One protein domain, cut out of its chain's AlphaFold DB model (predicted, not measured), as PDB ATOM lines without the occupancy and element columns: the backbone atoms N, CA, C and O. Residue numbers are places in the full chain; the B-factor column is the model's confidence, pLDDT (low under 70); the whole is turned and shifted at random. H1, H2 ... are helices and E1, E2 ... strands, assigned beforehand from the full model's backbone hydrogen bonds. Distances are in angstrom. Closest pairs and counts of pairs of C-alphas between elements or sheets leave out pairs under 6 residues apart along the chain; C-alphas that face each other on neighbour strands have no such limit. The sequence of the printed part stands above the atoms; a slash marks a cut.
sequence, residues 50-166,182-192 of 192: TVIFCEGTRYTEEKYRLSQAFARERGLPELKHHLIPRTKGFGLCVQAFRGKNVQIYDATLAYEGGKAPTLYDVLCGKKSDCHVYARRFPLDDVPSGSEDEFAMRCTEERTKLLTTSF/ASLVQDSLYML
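This is residues 50 to 166 and 182 to 192 of the 192 residues of the protein "PlsC domain-containing protein" of Strongylocentrotus purpuratus (UniProt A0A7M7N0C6). A twisted wall of four antiparallel strands has the long helix H4 running slantwise over one face, and the shorter H2 packs near its edge strand E1, by the first residues of H4. H1 lies off to one side, beyond the unnamed stretch of residues 75 to 87, while residues 119 to 125, including H3, stick out past one end of E2 and E3. The printed part has 128 residues, with named elements in the order E1, H1, H2, E2, H3, E3, H4, E4; the sheet runs E1, E4, E2, E3, and the class is mixed, helices and strands. It is compact, with a radius of gyration of the C-alphas of 15.3 A and spans of 43 by 36 by 26 A.

In the sheet, E2, residues 103 to 111, and E3, residues 130 to 138, are antiparallel neighbours at 165 degrees, with N 106 and O 135 2.8 A apart, within hydrogen-bond range. E4, residues 187 to 191, is antiparallel to E2 at 159 degrees, with N 189 and O 107 at 2.9 A. E1, residues 51 to 53, is antiparallel to E4 at 145 degrees, with N 52 and O 190 at 3.0 A. H4, residues 147 to 165, is on the sheet at a height of 9.9 A, only just over E2 alone, with 2 of its C-alphas falling on E3; it is slantwise to E2 at 37 degrees on the local plane. Their closest C-alphas are those of Asp 106 and Cys 154, 7.9 A apart. H2, residues 88 to 97, is on the same face as H4, in two layers, helices on one face of a sheet. The closest C-alphas of H2 and E1, Phe 90 and Ile 52, are 7.2 A apart. H2 touches H4 with residues 147 to 151 of H4 alone, closest at the C-alphas of Gly 91 and Glu 147, 5.6 A, at a steep tilt of 69 degrees, only just short of about perpendicular, opposite ways. H1, residues 61 to 74, and H3, residues 119 to 123, are not on the sheet. E1, H1, H2 and E2 form a split strand-helix-strand unit, two strands running the same way with helices between and E4 between them in the sheet; its crossover is right-handed. In H1, H2, H3 and H4 every O i to N i+4 pair is within hydrogen-bond range.

E1 is 6.9 A long from C-alpha 51 at (-44.140, -15.946, 15.713), E2 25.7 A, E3 26.1 A and E4 11.7 A, ending with C-alpha 191 at (-48.657, -14.309, 15.671). H1 measures 20.0 A, H2 14.4 A, H3 6.2 A and H4 26.9 A, from C-alpha 147 at (-44.597, -1.494, 7.939).

The farthest C-alphas, Cys 124 and Gly 145, are 44.4 A apart. Residues 167 to 181 are not printed; C-alphas 166 and 182 are 12.5 A apart across this cut. The link from H1 to H2 is long. The model's pLDDT is under 70 at residues 113 to 115, 164 to 166 and 182 to 192, and E4 has a mean of 43.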
ATOM      1  N   THR A  50     -46.882 -18.116  12.528       82.06
ATOM      2  CA  THR A  50     -45.533 -17.558  12.557       82.06
ATOM      3  C   THR A  50     -45.415 -16.574  13.702       82.06
ATOM      4  O   THR A  50     -46.150 -15.598  13.771       82.06
ATOM      5  N   VAL A  51     -44.449 -16.820  14.583       83.44
ATOM      6  CA  VAL A  51     -44.140 -15.946  15.713       83.44
ATOM      7  C   VAL A  51     -42.947 -15.057  15.383       83.44
ATOM      8  O   VAL A  51     -41.860 -15.558  15.078       83.44
ATOM      9  N   ILE A  52     -43.107 -13.742  15.533       82.19
ATOM     10  CA  ILE A  52     -41.997 -12.787  15.476       82.19
ATOM     11  C   ILE A  52     -41.961 -11.873  16.701       82.19
ATOM     12  O   ILE A  52     -42.965 -11.302  17.113       82.19
ATOM     13  N   PHE A  53     -40.753 -11.702  17.243       83.12
ATOM     14  CA  PHE A  53     -40.448 -10.708  18.268       83.12
ATOM     15  C   PHE A  53     -39.850  -9.473  17.602       83.12
ATOM     16  O   PHE A  53     -38.674  -9.479  17.226       83.12
ATOM     17  N   CYS A  54     -40.645  -8.412  17.452       77.69
ATOM     18  CA  CYS A  54     -40.197  -7.198  16.765       77.69
ATOM     19  C   CYS A  54     -39.023  -6.513  17.476       77.69
ATOM     20  O   CYS A  54     -38.175  -5.951  16.804       77.69
ATOM     21  N   GLU A  55     -38.879  -6.613  18.797       78.50
ATOM     22  CA  GLU A  55     -37.705  -6.068  19.505       78.50
ATOM     23  C   GLU A  55     -36.402  -6.828  19.177       78.50
ATOM     24  O   GLU A  55     -35.291  -6.294  19.249       78.50
ATOM     25  N   GLY A  56     -36.528  -8.102  18.790       73.88
ATOM     26  CA  GLY A  56     -35.427  -8.985  18.405       73.88
ATOM     27  C   GLY A  56     -34.537  -9.471  19.555       73.88
ATOM     28  O   GLY A  56     -33.713 -10.365  19.349       73.88
ATOM     29  N   THR A  57     -34.677  -8.925  20.764       76.31
ATOM     30  CA  THR A  57     -33.941  -9.363  21.953       76.31
ATOM     31  C   THR A  57     -34.750  -9.157  23.220       76.31
ATOM     32  O   THR A  57     -35.435  -8.154  23.334       76.31
ATOM     33  N   ARG A  58     -34.547 -10.032  24.212       77.06
ATOM     34  CA  ARG A  58     -35.044  -9.799  25.571       77.06
ATOM     35  C   ARG A  58     -34.504  -8.490  26.138       77.06
ATOM     36  O   ARG A  58     -33.300  -8.219  25.995       77.06
ATOM     37  N   TYR A  59     -35.388  -7.760  26.814       78.50
ATOM     38  CA  TYR A  59     -35.067  -6.551  27.559       78.50
ATOM     39  C   TYR A  59     -33.947  -6.810  28.571       78.50
ATOM     40  O   TYR A  59     -33.991  -7.775  29.334       78.50
ATOM     41  N   THR A  60     -32.952  -5.931  28.580       80.81
ATOM     42  CA  THR A  60     -31.971  -5.785  29.656       80.81
ATOM     43  C   THR A  60     -31.688  -4.296  29.812       80.81
ATOM     44  O   THR A  60     -31.704  -3.577  28.813       80.81
ATOM     45  N   GLU A  61     -31.393  -3.834  31.026       81.88
ATOM     46  CA  GLU A  61     -31.127  -2.411  31.313       81.88
ATOM     47  C   GLU A  61     -30.050  -1.820  30.383       81.88
ATOM     48  O   GLU A  61     -30.200  -0.736  29.825       81.88
ATOM     49  N   GLU A  62     -28.985  -2.582  30.123       86.00
ATOM     50  CA  GLU A  62     -27.931  -2.204  29.179       86.00
ATOM     51  C   GLU A  62     -28.467  -1.982  27.753       86.00
ATOM     52  O   GLU A  62     -28.203  -0.952  27.130       86.00
ATOM     53  N   LYS A  63     -29.270  -2.920  27.232       83.62
ATOM     54  CA  LYS A  63     -29.845  -2.814  25.882       83.62
ATOM     55  C   LYS A  63     -30.899  -1.729  25.795       83.62
ATOM     56  O   LYS A  63     -31.046  -1.128  24.736       83.62
ATOM     57  N   TYR A  64     -31.609  -1.476  26.887       85.38
ATOM     58  CA  TYR A  64     -32.545  -0.373  26.982       85.38
ATOM     59  C   TYR A  64     -31.821   0.958  26.824       85.38
ATOM     60  O   TYR A  64     -32.169   1.727  25.933       85.38
ATOM     61  N   ARG A  65     -30.738   1.193  27.573       86.50
ATOM     62  CA  ARG A  65     -29.922   2.413  27.430       86.50
ATOM     63  C   ARG A  65     -29.396   2.601  26.011       86.50
ATOM     64  O   ARG A  65     -29.481   3.706  25.476       86.50
ATOM     65  N   LEU A  66     -28.909   1.528  25.386       87.56
ATOM     66  CA  LEU A  66     -28.471   1.548  23.985       87.56
ATOM     67  C   LEU A  66     -29.627   1.856  23.024       87.56
ATOM     68  O   LEU A  66     -29.459   2.635  22.089       87.56
ATOM     69  N   SER A  67     -30.807   1.286  23.263       85.50
ATOM     70  CA  SER A  67     -32.011   1.560  22.476       85.50
ATOM     71  C   SER A  67     -32.472   3.012  22.615       85.50
ATOM     72  O   SER A  67     -32.885   3.602  21.623       85.50
ATOM     73  N   GLN A  68     -32.380   3.603  23.808       88.12
ATOM     74  CA  GLN A  68     -32.704   5.016  24.035       88.12
ATOM     75  C   GLN A  68     -31.698   5.943  23.351       88.12
ATOM     76  O   GLN A  68     -32.083   6.926  22.726       88.12
ATOM     77  N   ALA A  69     -30.404   5.617  23.410       88.56
ATOM     78  CA  ALA A  69     -29.383   6.366  22.681       88.56
ATOM     79  C   ALA A  69     -29.644   6.338  21.166       88.56
ATOM     80  O   ALA A  69     -29.616   7.381  20.520       88.56
ATOM     81  N   PHE A  70     -29.991   5.165  20.630       87.75
ATOM     82  CA  PHE A  70     -30.389   5.000  19.234       87.75
ATOM     83  C   PHE A  70     -31.658   5.788  18.876       87.75
ATOM     84  O   PHE A  70     -31.733   6.363  17.790       87.75
ATOM     85  N   ALA A  71     -32.649   5.831  19.773       87.06
ATOM     86  CA  ALA A  71     -33.864   6.614  19.570       87.06
ATOM     87  C   ALA A  71     -33.547   8.112  19.470       87.06
ATOM     88  O   ALA A  71     -33.941   8.753  18.496       87.06
ATOM     89  N   ARG A  72     -32.742   8.639  20.404       89.06
ATOM     90  CA  ARG A  72     -32.304  10.045  20.411       89.06
ATOM     91  C   ARG A  72     -31.490  10.423  19.178       89.06
ATOM     92  O   ARG A  72     -31.724  11.478  18.604       89.06
ATOM     93  N   GLU A  73     -30.573   9.561  18.743       90.56
ATOM     94  CA  GLU A  73     -29.757   9.799  17.544       90.56
ATOM     95  C   GLU A  73     -30.613   9.904  16.272       90.56
ATOM     96  O   GLU A  73     -30.316  10.692  15.378       90.56
ATOM     97  N   ARG A  74     -31.697   9.124  16.194       85.25
ATOM     98  CA  ARG A  74     -32.582   9.068  15.021       85.25
ATOM     99  C   ARG A  74     -33.826   9.946  15.123       85.25
ATOM    100  O   ARG A  74     -34.644   9.909  14.209       85.25
ATOM    101  N   GLY A  75     -33.989  10.699  16.213       84.38
ATOM    102  CA  GLY A  75     -35.192  11.497  16.466       84.38
ATOM    103  C   GLY A  75     -36.467  10.657  16.610       84.38
ATOM    104  O   GLY A  75     -37.555  11.137  16.303       84.38
ATOM    105  N   LEU A  76     -36.338   9.396  17.027       84.50
ATOM    106  CA  LEU A  76     -37.465   8.505  17.302       84.50
ATOM    107  C   LEU A  76     -38.001   8.746  18.724       84.50
ATOM    108  O   LEU A  76     -37.243   9.176  19.598       84.50
ATOM    109  N   PRO A  77     -39.280   8.436  18.989       83.31
ATOM    110  CA  PRO A  77     -39.860   8.593  20.318       83.31
ATOM    111  C   PRO A  77     -39.155   7.703  21.349       83.31
ATOM    112  O   PRO A  77     -38.927   6.512  21.127       83.31
ATOM    113  N   GLU A  78     -38.837   8.284  22.505       81.88
ATOM    114  CA  GLU A  78     -38.244   7.567  23.636       81.88
ATOM    115  C   GLU A  78     -39.320   6.720  24.335       81.88
ATOM    116  O   GLU A  78     -40.212   7.223  25.023       81.88
ATOM    117  N   LEU A  79     -39.263   5.403  24.123       80.44
ATOM    118  CA  LEU A  79     -40.214   4.448  24.695       80.44
ATOM    119  C   LEU A  79     -39.822   4.096  26.132       80.44
ATOM    120  O   LEU A  79     -38.696   3.678  26.370       80.44
ATOM    121  N   LYS A  80     -40.754   4.190  27.087       75.94
ATOM    122  CA  LYS A  80     -40.468   3.960  28.518       75.94
ATOM    123  C   LYS A  80     -40.303   2.484  28.905       75.94
ATOM    124  O   LYS A  80     -39.498   2.160  29.770       75.94
ATOM    125  N   HIS A  81     -41.102   1.601  28.304       74.56
ATOM    126  CA  HIS A  81     -41.224   0.198  28.734       74.56
ATOM    127  C   HIS A  81     -40.795  -0.822  27.672       74.56
ATOM    128  O   HIS A  81     -40.747  -2.011  27.962       74.56
ATOM    129  N   HIS A  82     -40.490  -0.367  26.458       77.69
ATOM    130  CA  HIS A  82     -40.170  -1.224  25.319       77.69
ATOM    131  C   HIS A  82     -38.844  -0.818  24.692       77.69
ATOM    132  O   HIS A  82     -38.406   0.331  24.802       77.69
ATOM    133  N   LEU A  83     -38.227  -1.765  23.992       84.75
ATOM    134  CA  LEU A  83     -37.131  -1.459  23.081       84.75
ATOM    135  C   LEU A  83     -37.693  -0.944  21.754       84.75
ATOM    136  O   LEU A  83     -38.816  -1.260  21.361       84.75
ATOM    137  N   ILE A  84     -36.885  -0.177  21.025       86.12
ATOM    138  CA  ILE A  84     -37.254   0.265  19.681       86.12
ATOM    139  C   ILE A  84     -37.387  -0.973  18.776       86.12
ATOM    140  O   ILE A  84     -36.442  -1.773  18.690       86.12
ATOM    141  N   PRO A  85     -38.534  -1.161  18.093       84.94
ATOM    142  CA  PRO A  85     -38.765  -2.350  17.290       84.94
ATOM    143  C   PRO A  85     -37.813  -2.409  16.088       84.94
ATOM    144  O   PRO A  85     -37.566  -1.430  15.387       84.94
ATOM    145  N   ARG A  86     -37.302  -3.608  15.812       84.62
ATOM    146  CA  ARG A  86     -36.590  -3.978  14.586       84.62
ATOM    147  C   ARG A  86     -37.588  -4.500  13.561       84.62
ATOM    148  O   ARG A  86     -37.946  -5.675  13.519       84.62
ATOM    149  N   THR A  87     -37.991  -3.611  12.680       84.12
ATOM    150  CA  THR A  87     -39.139  -3.776  11.785       84.12
ATOM    151  C   THR A  87     -38.843  -4.599  10.526       84.12
ATOM    152  O   THR A  87     -39.745  -5.204   9.958       84.12
ATOM    153  N   LYS A  88     -37.567  -4.748  10.138       86.00
ATOM    154  CA  LYS A  88     -37.154  -5.496   8.930       86.00
ATOM    155  C   LYS A  88     -37.734  -6.911   8.840       86.00
ATOM    156  O   LYS A  88     -38.139  -7.334   7.765       86.00
ATOM    157  N   GLY A  89     -37.743  -7.655   9.949       84.69
ATOM    158  CA  GLY A  89     -38.294  -9.015   9.969       84.69
ATOM    159  C   GLY A  89     -39.812  -9.026   9.785       84.69
ATOM    160  O   GLY A  89     -40.331  -9.861   9.049       84.69
ATOM    161  N   PHE A  90     -40.500  -8.060  10.398       86.25
ATOM    162  CA  PHE A  90     -41.943  -7.883  10.265       86.25
ATOM    163  C   PHE A  90     -42.322  -7.515   8.827       86.25
ATOM    164  O   PHE A  90     -43.176  -8.174   8.242       86.25
ATOM    165  N   GLY A  91     -41.605  -6.570   8.211       88.19
ATOM    166  CA  GLY A  91     -41.818  -6.194   6.813       88.19
ATOM    167  C   GLY A  91     -41.664  -7.365   5.835       88.19
ATOM    168  O   GLY A  91     -42.481  -7.518   4.931       88.19
ATOM    169  N   LEU A  92     -40.683  -8.255   6.042       87.81
ATOM    170  CA  LEU A  92     -40.552  -9.472   5.221       87.81
ATOM    171  C   LEU A  92     -41.733 -10.435   5.394       87.81
ATOM    172  O   LEU A  92     -42.154 -11.052   4.417       87.81
ATOM    173  N   CYS A  93     -42.271 -10.561   6.609       86.94
ATOM    174  CA  CYS A  93     -43.444 -11.393   6.869       86.94
ATOM    175  C   CYS A  93     -44.686 -10.810   6.190       86.94
ATOM    176  O   CYS A  93     -45.358 -11.521   5.448       86.94
ATOM    177  N   VAL A  94     -44.939  -9.508   6.356       87.75
ATOM    178  CA  VAL A  94     -46.041  -8.807   5.678       87.75
ATOM    179  C   VAL A  94     -45.924  -8.995   4.168       87.75
ATOM    180  O   VAL A  94     -46.872  -9.451   3.535       87.75
ATOM    181  N   GLN A  95     -44.741  -8.762   3.591       88.75
ATOM    182  CA  GLN A  95     -44.493  -8.962   2.162       88.75
ATOM    183  C   GLN A  95     -44.772 -10.403   1.698       88.75
ATOM    184  O   GLN A  95     -45.293 -10.600   0.600       88.75
ATOM    185  N   ALA A  96     -44.400 -11.411   2.490       87.88
ATOM    186  CA  ALA A  96     -44.607 -12.816   2.144       87.88
ATOM    187  C   ALA A  96     -46.077 -13.251   2.262       87.88
ATOM    188  O   ALA A  96     -46.519 -14.090   1.478       87.88
ATOM    189  N   PHE A  97     -46.819 -12.682   3.215       85.88
ATOM    190  CA  PHE A  97     -48.202 -13.047   3.525       85.88
ATOM    191  C   PHE A  97     -49.253 -12.205   2.795       85.88
ATOM    192  O   PHE A  97     -50.433 -12.555   2.813       85.88
ATOM    193  N   ARG A  98     -48.858 -11.125   2.108       85.69
ATOM    194  CA  ARG A  98     -49.771 -10.318   1.283       85.69
ATOM    195  C   ARG A  98     -50.551 -11.183   0.289       85.69
ATOM    196  O   ARG A  98     -49.983 -12.009  -0.423       85.69
ATOM    197  N   GLY A  99     -51.863 -10.958   0.225       81.06
ATOM    198  CA  GLY A  99     -52.779 -11.724  -0.628       81.06
ATOM    199  C   GLY A  99     -53.199 -13.081  -0.052       81.06
ATOM    200  O   GLY A  99     -53.882 -13.845  -0.732       81.06
ATOM    201  N   LYS A 100     -52.808 -13.401   1.188       79.81
ATOM    202  CA  LYS A 100     -53.317 -14.541   1.960       79.81
ATOM    203  C   LYS A 100     -54.254 -14.040   3.061       79.81
ATOM    204  O   LYS A 100     -54.087 -12.932   3.559       79.81
ATOM    205  N   ASN A 101     -55.221 -14.867   3.462       75.25
ATOM    206  CA  ASN A 101     -56.131 -14.553   4.568       75.25
ATOM    207  C   ASN A 101     -55.434 -14.792   5.921       75.25
ATOM    208  O   ASN A 101     -55.685 -15.787   6.597       75.25
ATOM    209  N   VAL A 102     -54.501 -13.902   6.254       79.19
ATOM    210  CA  VAL A 102     -53.655 -13.946   7.453       79.19
ATOM    211  C   VAL A 102     -54.084 -12.842   8.418       79.19
ATOM    212  O   VAL A 102     -54.533 -11.770   8.006       79.19
ATOM    213  N   GLN A 103     -53.976 -13.112   9.715       80.50
ATOM    214  CA  GLN A 103     -54.400 -12.208  10.780       80.50
ATOM    215  C   GLN A 103     -53.214 -11.948  11.696       80.50
ATOM    216  O   GLN A 103     -52.556 -12.882  12.129       80.50
ATOM    217  N   ILE A 104     -52.953 -10.683  12.002       84.00
ATOM    218  CA  ILE A 104     -51.856 -10.285  12.875       84.00
ATOM    219  C   ILE A 104     -52.377 -10.187  14.300       84.00
ATOM    220  O   ILE A 104     -53.277  -9.399  14.583       84.00
ATOM    221  N   TYR A 105     -51.781 -10.932  15.214       82.62
ATOM    222  CA  TYR A 105     -52.041 -10.804  16.639       82.62
ATOM    223  C   TYR A 105     -50.867 -10.112  17.301       82.62
ATOM    224  O   TYR A 105     -49.785 -10.673  17.325       82.62
ATOM    225  N   ASP A 106     -51.080  -8.920  17.843       82.62
ATOM    226  CA  ASP A 106     -50.118  -8.225  18.695       82.62
ATOM    227  C   ASP A 106     -50.393  -8.610  20.148       82.62
ATOM    228  O   ASP A 106     -51.376  -8.146  20.732       82.62
ATOM    229  N   ALA A 107     -49.566  -9.489  20.712       80.00
ATOM    230  CA  ALA A 107     -49.691  -9.937  22.092       80.00
ATOM    231  C   ALA A 107     -48.522  -9.456  22.952       80.00
ATOM    232  O   ALA A 107     -47.389  -9.339  22.495       80.00
ATOM    233  N   THR A 108     -48.806  -9.165  24.215       77.94
ATOM    234  CA  THR A 108     -47.871  -8.625  25.199       77.94
ATOM    235  C   THR A 108     -48.090  -9.302  26.534       77.94
ATOM    236  O   THR A 108     -49.220  -9.384  27.012       77.94
ATOM    237  N   LEU A 109     -46.999  -9.770  27.135       77.25
ATOM    238  CA  LEU A 109     -47.013 -10.427  28.434       77.25
ATOM    239  C   LEU A 109     -46.364  -9.531  29.488       77.25
ATOM    240  O   LEU A 109     -45.242  -9.052  29.297       77.25
ATOM    241  N   ALA A 110     -47.060  -9.352  30.607       77.56
ATOM    242  CA  ALA A 110     -46.553  -8.695  31.802       77.56
ATOM    243  C   ALA A 110     -46.572  -9.685  32.972       77.56
ATOM    244  O   ALA A 110     -47.604 -10.282  33.264       77.56
ATOM    245  N   TYR A 111     -45.433  -9.877  33.633       76.75
ATOM    246  CA  TYR A 111     -45.301 -10.818  34.749       76.75
ATOM    247  C   TYR A 111     -45.441 -10.097  36.088       76.75
ATOM    248  O   TYR A 111     -44.838  -9.038  36.294       76.75
ATOM    249  N   GLU A 112     -46.197 -10.684  37.014       71.50
ATOM    250  CA  GLU A 112     -46.283 -10.177  38.383       71.50
ATOM    251  C   GLU A 112     -44.934 -10.338  39.103       71.50
ATOM    252  O   GLU A 112     -44.206 -11.313  38.909       71.50
ATOM    253  N   GLY A 113     -44.547  -9.343  39.907       67.88
ATOM    254  CA  GLY A 113     -43.255  -9.343  40.607       67.88
ATOM    255  C   GLY A 113     -42.034  -9.011  39.735       67.88
ATOM    256  O   GLY A 113     -40.903  -9.186  40.184       67.88
ATOM    257  N   GLY A 114     -42.229  -8.535  38.498       62.84
ATOM    258  CA  GLY A 114     -41.169  -7.923  37.681       62.84
ATOM    259  C   GLY A 114     -40.100  -8.881  37.145       62.84
ATOM    260  O   GLY A 114     -39.129  -8.431  36.526       62.84
ATOM    261  N   LYS A 115     -40.267 -10.195  37.354       68.06
ATOM    262  CA  LYS A 115     -39.323 -11.225  36.915       68.06
ATOM    263  C   LYS A 115     -40.012 -12.248  36.020       68.06
ATOM    264  O   LYS A 115     -40.755 -13.099  36.497       68.06
ATOM    265  N   ALA A 116     -39.688 -12.204  34.729       72.50
ATOM    266  CA  ALA A 116     -40.087 -13.252  33.800       72.50
ATOM    267  C   ALA A 116     -39.485 -14.610  34.226       72.50
ATOM    268  O   ALA A 116     -38.302 -14.665  34.599       72.50
ATOM    269  N   PRO A 117     -40.256 -15.709  34.159       80.75
ATOM    270  CA  PRO A 117     -39.769 -17.030  34.516       80.75
ATOM    271  C   PRO A 117     -38.642 -17.445  33.566       80.75
ATOM    272  O   PRO A 117     -38.671 -17.203  32.353       80.75
ATOM    273  N   THR A 118     -37.603 -18.071  34.116       82.19
ATOM    274  CA  THR A 118     -36.558 -18.663  33.280       82.19
ATOM    275  C   THR A 118     -37.077 -19.943  32.628       82.19
ATOM    276  O   THR A 118     -38.011 -20.566  33.126       82.19
ATOM    277  N   LEU A 119     -36.449 -20.388  31.533       80.88
ATOM    278  CA  LEU A 119     -36.798 -21.678  30.922       80.88
ATOM    279  C   LEU A 119     -36.728 -22.821  31.949       80.88
ATOM    280  O   LEU A 119     -37.571 -23.708  31.942       80.88
ATOM    281  N   TYR A 120     -35.755 -22.765  32.861       85.31
ATOM    282  CA  TYR A 120     -35.623 -23.728  33.949       85.31
ATOM    283  C   TYR A 120     -36.807 -23.672  34.922       85.31
ATOM    284  O   TYR A 120     -37.358 -24.710  35.262       85.31
ATOM    285  N   ASP A 121     -37.249 -22.475  35.320       86.81
ATOM    286  CA  ASP A 121     -38.407 -22.314  36.209       86.81
ATOM    287  C   ASP A 121     -39.686 -22.892  35.588       86.81
ATOM    288  O   ASP A 121     -40.442 -23.577  36.278       86.81
ATOM    289  N   VAL A 122     -39.884 -22.673  34.282       85.62
ATOM    290  CA  VAL A 122     -41.009 -23.240  33.521       85.62
ATOM    291  C   VAL A 122     -40.920 -24.767  33.472       85.62
ATOM    292  O   VAL A 122     -41.897 -25.445  33.774       85.62
ATOM    293  N   LEU A 123     -39.748 -25.326  33.148       86.50
ATOM    294  CA  LEU A 123     -39.539 -26.779  33.095       86.50
ATOM    295  C   LEU A 123     -39.692 -27.451  34.469       86.50
ATOM    296  O   LEU A 123     -40.136 -28.592  34.547       86.50
ATOM    297  N   CYS A 124     -39.359 -26.744  35.549       90.44
ATOM    298  CA  CYS A 124     -39.557 -27.201  36.923       90.44
ATOM    299  C   CYS A 124     -40.987 -26.986  37.447       90.44
ATOM    300  O   CYS A 124     -41.248 -27.291  38.610       90.44
ATOM    301  N   GLY A 125     -41.904 -26.448  36.636       87.56
ATOM    302  CA  GLY A 125     -43.299 -26.236  37.026       87.56
ATOM    303  C   GLY A 125     -43.493 -25.166  38.103       87.56
ATOM    304  O   GLY A 125     -44.464 -25.227  38.860       87.56
ATOM    305  N   LYS A 126     -42.582 -24.188  38.213       86.81
ATOM    306  CA  LYS A 126     -42.775 -23.062  39.134       86.81
ATOM    307  C   LYS A 126     -43.925 -22.187  38.647       86.81
ATOM    308  O   LYS A 126     -43.991 -21.825  37.473       86.81
ATOM    309  N   LYS A 127     -44.813 -21.822  39.571       83.06
ATOM    310  CA  LYS A 127     -45.926 -20.914  39.289       83.06
ATOM    311  C   LYS A 127     -45.398 -19.505  39.024       83.06
ATOM    312  O   LYS A 127     -44.523 -19.027  39.744       83.06
ATOM    313  N   SER A 128     -45.940 -18.872  37.995       78.38
ATOM    314  CA  SER A 128     -45.700 -17.476  37.658       78.38
ATOM    315  C   SER A 128     -47.014 -16.907  37.152       78.38
ATOM    316  O   SER A 128     -47.594 -17.460  36.219       78.38
ATOM    317  N   ASP A 129     -47.466 -15.827  37.775       80.06
ATOM    318  CA  ASP A 129     -48.668 -15.120  37.355       80.06
ATOM    319  C   ASP A 129     -48.300 -14.109  36.264       80.06
ATOM    320  O   ASP A 129     -47.313 -13.367  36.373       80.06
ATOM    321  N   CYS A 130     -49.052 -14.127  35.163       77.50
ATOM    322  CA  CYS A 130     -48.847 -13.218  34.047       77.50
ATOM    323  C   CYS A 130     -50.172 -12.678  33.505       77.50
ATOM    324  O   CYS A 130     -51.168 -13.388  33.378       77.50
ATOM    325  N   HIS A 131     -50.148 -11.399  33.151       79.81
ATOM    326  CA  HIS A 131     -51.219 -10.706  32.457       79.81
ATOM    327  C   HIS A 131     -50.895 -10.686  30.972       79.81
ATOM    328  O   HIS A 131     -49.811 -10.259  30.565       79.81
ATOM    329  N   VAL A 132     -51.839 -11.152  30.158       77.38
ATOM    330  CA  VAL A 132     -51.703 -11.175  28.703       77.38
ATOM    331  C   VAL A 132     -52.642 -10.142  28.106       77.38
ATOM    332  O   VAL A 132     -53.854 -10.195  28.303       77.38
ATOM    333  N   TYR A 133     -52.078  -9.222  27.334       80.56
ATOM    334  CA  TYR A 133     -52.829  -8.296  26.503       80.56
ATOM    335  C   TYR A 133     -52.643  -8.681  25.040       80.56
ATOM    336  O   TYR A 133     -51.511  -8.762  24.576       80.56
ATOM    337  N   ALA A 134     -53.731  -8.923  24.311       79.94
ATOM    338  CA  ALA A 134     -53.675  -9.313  22.907       79.94
ATOM    339  C   ALA A 134     -54.659  -8.498  22.066       79.94
ATOM    340  O   ALA A 134     -55.802  -8.274  22.462       79.94
ATOM    341  N   ARG A 135     -54.214  -8.083  20.881       81.75
ATOM    342  CA  ARG A 135     -55.017  -7.385  19.873       81.75
ATOM    343  C   ARG A 135     -54.912  -8.091  18.539       81.75
ATOM    344  O   ARG A 135     -53.874  -8.663  18.230       81.75
ATOM    345  N   ARG A 136     -55.967  -8.001  17.736       81.56
ATOM    346  CA  ARG A 136     -56.012  -8.559  16.386       81.56
ATOM    347  C   ARG A 136     -56.107  -7.438  15.358       81.56
ATOM    348  O   ARG A 136     -56.940  -6.551  15.504       81.56
ATOM    349  N   PHE A 137     -55.305  -7.544  14.307       83.50
ATOM    350  CA  PHE A 137     -55.314  -6.679  13.138       83.50
ATOM    351  C   PHE A 137     -55.414  -7.538  11.869       83.50
ATOM    352  O   PHE A 137     -54.628  -8.474  11.700       83.50
ATOM    353  N   PRO A 138     -56.354  -7.250  10.960       84.31
ATOM    354  CA  PRO A 138     -56.284  -7.729   9.586       84.31
ATOM    355  C   PRO A 138     -54.944  -7.357   8.940       84.31
ATOM    356  O   PRO A 138     -54.435  -6.257   9.144       84.31
ATOM    357  N   LEU A 139     -54.373  -8.246   8.122       81.88
ATOM    358  CA  LEU A 139     -53.148  -7.928   7.377       81.88
ATOM    359  C   LEU A 139     -53.345  -6.742   6.410       81.88
ATOM    360  O   LEU A 139     -52.396  -6.020   6.109       81.88
ATOM    361  N   ASP A 140     -54.576  -6.527   5.948       83.81
ATOM    362  CA  ASP A 140     -54.936  -5.426   5.053       83.81
ATOM    363  C   ASP A 140     -54.810  -4.045   5.715       83.81
ATOM    364  O   ASP A 140     -54.532  -3.071   5.016       83.81
ATOM    365  N   ASP A 141     -54.888  -3.972   7.048       84.62
ATOM    366  CA  ASP A 141     -54.735  -2.730   7.816       84.62
ATOM    367  C   ASP A 141     -53.280  -2.248   7.894       84.62
ATOM    368  O   ASP A 141     -53.020  -1.105   8.278       84.62
ATOM    369  N   VAL A 142     -52.310  -3.107   7.559       84.19
ATOM    370  CA  VAL A 142     -50.903  -2.706   7.480       84.19
ATOM    371  C   VAL A 142     -50.698  -1.985   6.149       84.19
ATOM    372  O   VAL A 142     -50.912  -2.600   5.107       84.19
ATOM    373  N   PRO A 143     -50.278  -0.714   6.120       81.44
ATOM    374  CA  PRO A 143     -50.021  -0.019   4.866       81.44
ATOM    375  C   PRO A 143     -48.704  -0.493   4.228       81.44
ATOM    376  O   PRO A 143     -47.688  -0.674   4.899       81.44
ATOM    377  N   SER A 144     -48.722  -0.736   2.911       75.25
ATOM    378  CA  SER A 144     -47.534  -1.191   2.169       75.25
ATOM    379  C   SER A 144     -46.465  -0.096   2.126       75.25
ATOM    380  O   SER A 144     -46.759   1.029   1.723       75.25
ATOM    381  N   GLY A 145     -45.226  -0.424   2.494       76.25
ATOM    382  CA  GLY A 145     -44.099   0.519   2.523       76.25
ATOM    383  C   GLY A 145     -44.002   1.377   3.790       76.25
ATOM    384  O   GLY A 145     -43.080   2.180   3.900       76.25
ATOM    385  N   SER A 146     -44.925   1.207   4.739       83.88
ATOM    386  CA  SER A 146     -44.920   1.845   6.068       83.88
ATOM    387  C   SER A 146     -45.103   0.802   7.178       83.88
ATOM    388  O   SER A 146     -45.633   1.073   8.257       83.88
ATOM    389  N   GLU A 147     -44.605  -0.417   6.946       83.25
ATOM    390  CA  GLU A 147     -44.597  -1.494   7.939       83.25
ATOM    391  C   GLU A 147     -43.804  -1.093   9.193       83.25
ATOM    392  O   GLU A 147     -44.139  -1.499  10.308       83.25
ATOM    393  N   ASP A 148     -42.777  -0.259   9.008       83.12
ATOM    394  CA  ASP A 148     -41.952   0.285  10.083       83.12
ATOM    395  C   ASP A 148     -42.762   1.207  11.008       83.12
ATOM    396  O   ASP A 148     -42.706   1.080  12.234       83.12
ATOM    397  N   GLU A 149     -43.565   2.092  10.417       85.19
ATOM    398  CA  GLU A 149     -44.439   3.022  11.135       85.19
ATOM    399  C   GLU A 149     -45.567   2.279  11.848       85.19
ATOM    400  O   GLU A 149     -45.867   2.574  13.004       85.19
ATOM    401  N   PHE A 150     -46.151   1.261  11.207       86.62
ATOM    402  CA  PHE A 150     -47.168   0.414  11.826       86.62
ATOM    403  C   PHE A 150     -46.628  -0.288  13.079       86.62
ATOM    404  O   PHE A 150     -47.256  -0.249  14.138       86.62
ATOM    405  N   ALA A 151     -45.443  -0.898  12.986       85.12
ATOM    406  CA  ALA A 151     -44.811  -1.564  14.120       85.12
ATOM    407  C   ALA A 151     -44.461  -0.576  15.249       85.12
ATOM    408  O   ALA A 151     -44.642  -0.904  16.428       85.12
ATOM    409  N   MET A 152     -44.009   0.635  14.908       85.88
ATOM    410  CA  MET A 152     -43.757   1.694  15.888       85.88
ATOM    411  C   MET A 152     -45.050   2.131  16.586       85.88
ATOM    412  O   MET A 152     -45.121   2.082  17.813       85.88
ATOM    413  N   ARG A 153     -46.106   2.442  15.822       87.50
ATOM    414  CA  ARG A 153     -47.424   2.833  16.345       87.50
ATOM    415  C   ARG A 153     -47.976   1.796  17.318       87.50
ATOM    416  O   ARG A 153     -48.389   2.146  18.422       87.50
ATOM    417  N   CYS A 154     -47.934   0.516  16.946       85.00
ATOM    418  CA  CYS A 154     -48.371  -0.564  17.830       85.00
ATOM    419  C   CYS A 154     -47.587  -0.556  19.152       85.00
ATOM    420  O   CYS A 154     -48.187  -0.681  20.217       85.00
ATOM    421  N   THR A 155     -46.269  -0.340  19.098       83.12
ATOM    422  CA  THR A 155     -45.389  -0.297  20.279       83.12
ATOM    423  C   THR A 155     -45.656   0.916  21.181       83.12
ATOM    424  O   THR A 155     -45.655   0.801  22.413       83.12
ATOM    425  N   GLU A 156     -45.932   2.079  20.597       84.69
ATOM    426  CA  GLU A 156     -46.310   3.279  21.345       84.69
ATOM    427  C   GLU A 156     -47.641   3.102  22.073       84.69
ATOM    428  O   GLU A 156     -47.752   3.419  23.260       84.69
ATOM    429  N   GLU A 157     -48.651   2.564  21.389       83.69
ATOM    430  CA  GLU A 157     -49.957   2.287  21.987       83.69
ATOM    431  C   GLU A 157     -49.835   1.318  23.162       83.69
ATOM    432  O   GLU A 157     -50.384   1.584  24.232       83.69
ATOM    433  N   ARG A 158     -49.037   0.252  23.021       78.88
ATOM    434  CA  ARG A 158     -48.730  -0.651  24.138       78.88
ATOM    435  C   ARG A 158     -48.093   0.090  25.310       78.88
ATOM    436  O   ARG A 158     -48.492  -0.106  26.453       78.88
ATOM    437  N   THR A 159     -47.135   0.974  25.043       77.81
ATOM    438  CA  THR A 159     -46.468   1.764  26.091       77.81
ATOM    439  C   THR A 159     -47.460   2.658  26.846       77.81
ATOM    440  O   THR A 159     -47.408   2.730  28.078       77.81
ATOM    441  N   LYS A 160     -48.410   3.286  26.140       80.44
ATOM    442  CA  LYS A 160     -49.497   4.079  26.747       80.44
ATOM    443  C   LYS A 160     -50.415   3.216  27.614       80.44
ATOM    444  O   LYS A 160     -50.737   3.603  28.737       80.44
ATOM    445  N   LEU A 161     -50.794   2.035  27.126       74.94
ATOM    446  CA  LEU A 161     -51.657   1.101  27.855       74.94
ATOM    447  C   LEU A 161     -51.000   0.583  29.128       74.94
ATOM    448  O   LEU A 161     -51.658   0.510  30.159       74.94
ATOM    449  N   LEU A 162     -49.705   0.285  29.082       72.00
ATOM    450  CA  LEU A 162     -48.958  -0.185  30.246       72.00
ATOM    451  C   LEU A 162     -48.775   0.929  31.273       72.00
ATOM    452  O   LEU A 162     -48.947   0.703  32.463       72.00
ATOM    453  N   THR A 163     -48.552   2.160  30.817       70.88
ATOM    454  CA  THR A 163     -48.506   3.323  31.714       70.88
ATOM    455  C   THR A 163     -49.863   3.573  32.387       70.88
ATOM    456  O   THR A 163     -49.914   3.910  33.565       70.88
ATOM    457  N   THR A 164     -50.970   3.385  31.661       69.81
ATOM    458  CA  THR A 164     -52.329   3.662  32.159       69.81
ATOM    459  C   THR A 164     -52.864   2.537  33.049       69.81
ATOM    460  O   THR A 164     -53.385   2.794  34.129       69.81
ATOM    461  N   SER A 165     -52.705   1.281  32.631       61.44
ATOM    462  CA  SER A 165     -53.295   0.117  33.308       61.44
ATOM    463  C   SER A 165     -52.570  -0.227  34.612       61.44
ATOM    464  O   SER A 165     -53.213  -0.633  35.573       61.44
ATOM    465  N   PHE A 166     -51.255   0.014  34.698       54.56
ATOM    466  CA  PHE A 166     -50.486  -0.173  35.937       54.56
ATOM    467  C   PHE A 166     -50.577   1.023  36.909       54.56
ATOM    468  O   PHE A 166     -50.134   0.916  38.048       54.56
ATOM    469  N   ALA A 182     -38.739  -1.234  34.893       25.53
ATOM    470  CA  ALA A 182     -38.259  -1.232  33.514       25.53
ATOM    471  C   ALA A 182     -38.234  -2.637  32.871       25.53
ATOM    472  O   ALA A 182     -38.194  -2.751  31.651       25.53
ATOM    473  N   SER A 183     -38.346  -3.717  33.655       24.34
ATOM    474  CA  SER A 183     -38.291  -5.112  33.172       24.34
ATOM    475  C   SER A 183     -39.627  -5.685  32.671       24.34
ATOM    476  O   SER A 183     -39.691  -6.853  32.295       24.34
ATOM    477  N   LEU A 184     -40.698  -4.889  32.678       36.84
ATOM    478  CA  LEU A 184     -42.073  -5.388  32.808       36.84
ATOM    479  C   LEU A 184     -42.815  -5.767  31.518       36.84
ATOM    480  O   LEU A 184     -43.989  -6.120  31.595       36.84
ATOM    481  N   VAL A 185     -42.185  -5.729  30.341       37.31
ATOM    482  CA  VAL A 185     -42.913  -5.958  29.079       37.31
ATOM    483  C   VAL A 185     -42.059  -6.719  28.077       37.31
ATOM    484  O   VAL A 185     -41.524  -6.155  27.130       37.31
ATOM    485  N   GLN A 186     -41.828  -8.004  28.329       42.25
ATOM    486  CA  GLN A 186     -40.690  -8.675  27.697       42.25
ATOM    487  C   GLN A 186     -40.973  -9.476  26.432       42.25
ATOM    488  O   GLN A 186     -40.009  -9.857  25.774       42.25
ATOM    489  N   ASP A 187     -42.228  -9.680  26.035       41.50
ATOM    490  CA  ASP A 187     -42.530 -10.509  24.868       41.50
ATOM    491  C   ASP A 187     -43.666  -9.889  24.044       41.50
ATOM    492  O   ASP A 187     -44.843 -10.155  24.278       41.50
ATOM    493  N   SER A 188     -43.310  -9.033  23.076       38.84
ATOM    494  CA  SER A 188     -44.213  -8.690  21.969       38.84
ATOM    495  C   SER A 188     -44.222  -9.856  20.985       38.84
ATOM    496  O   SER A 188     -43.293 -10.008  20.188       38.84
ATOM    497  N   LEU A 189     -45.234 -10.709  21.095       43.94
ATOM    498  CA  LEU A 189     -45.442 -11.862  20.231       43.94
ATOM    499  C   LEU A 189     -46.380 -11.438  19.104       43.94
ATOM    500  O   LEU A 189     -47.570 -11.247  19.340       43.94
ATOM    501  N   TYR A 190     -45.856 -11.307  17.890       46.66
ATOM    502  CA  TYR A 190     -46.710 -11.195  16.716       46.66
ATOM    503  C   TYR A 190     -46.982 -12.596  16.188       46.66
ATOM    504  O   TYR A 190     -46.057 -13.224  15.674       46.66
ATOM    505  N   MET A 191     -48.209 -13.092  16.354       41.66
ATOM    506  CA  MET A 191     -48.657 -14.309  15.671       41.66
ATOM    507  C   MET A 191     -49.307 -13.902  14.352       41.66
ATOM    508  O   MET A 191     -50.245 -13.107  14.357       41.66
ATOM    509  N   LEU A 192     -48.764 -14.400  13.246       38.97
ATOM    510  CA  LEU A 192     -49.297 -14.273  11.887       38.97
ATOM    511  C   LEU A 192     -49.875 -15.620  11.460       38.97
ATOM    512  O   LEU A 192     -49.145 -16.625  11.651       38.97
TER     513      LEU A 192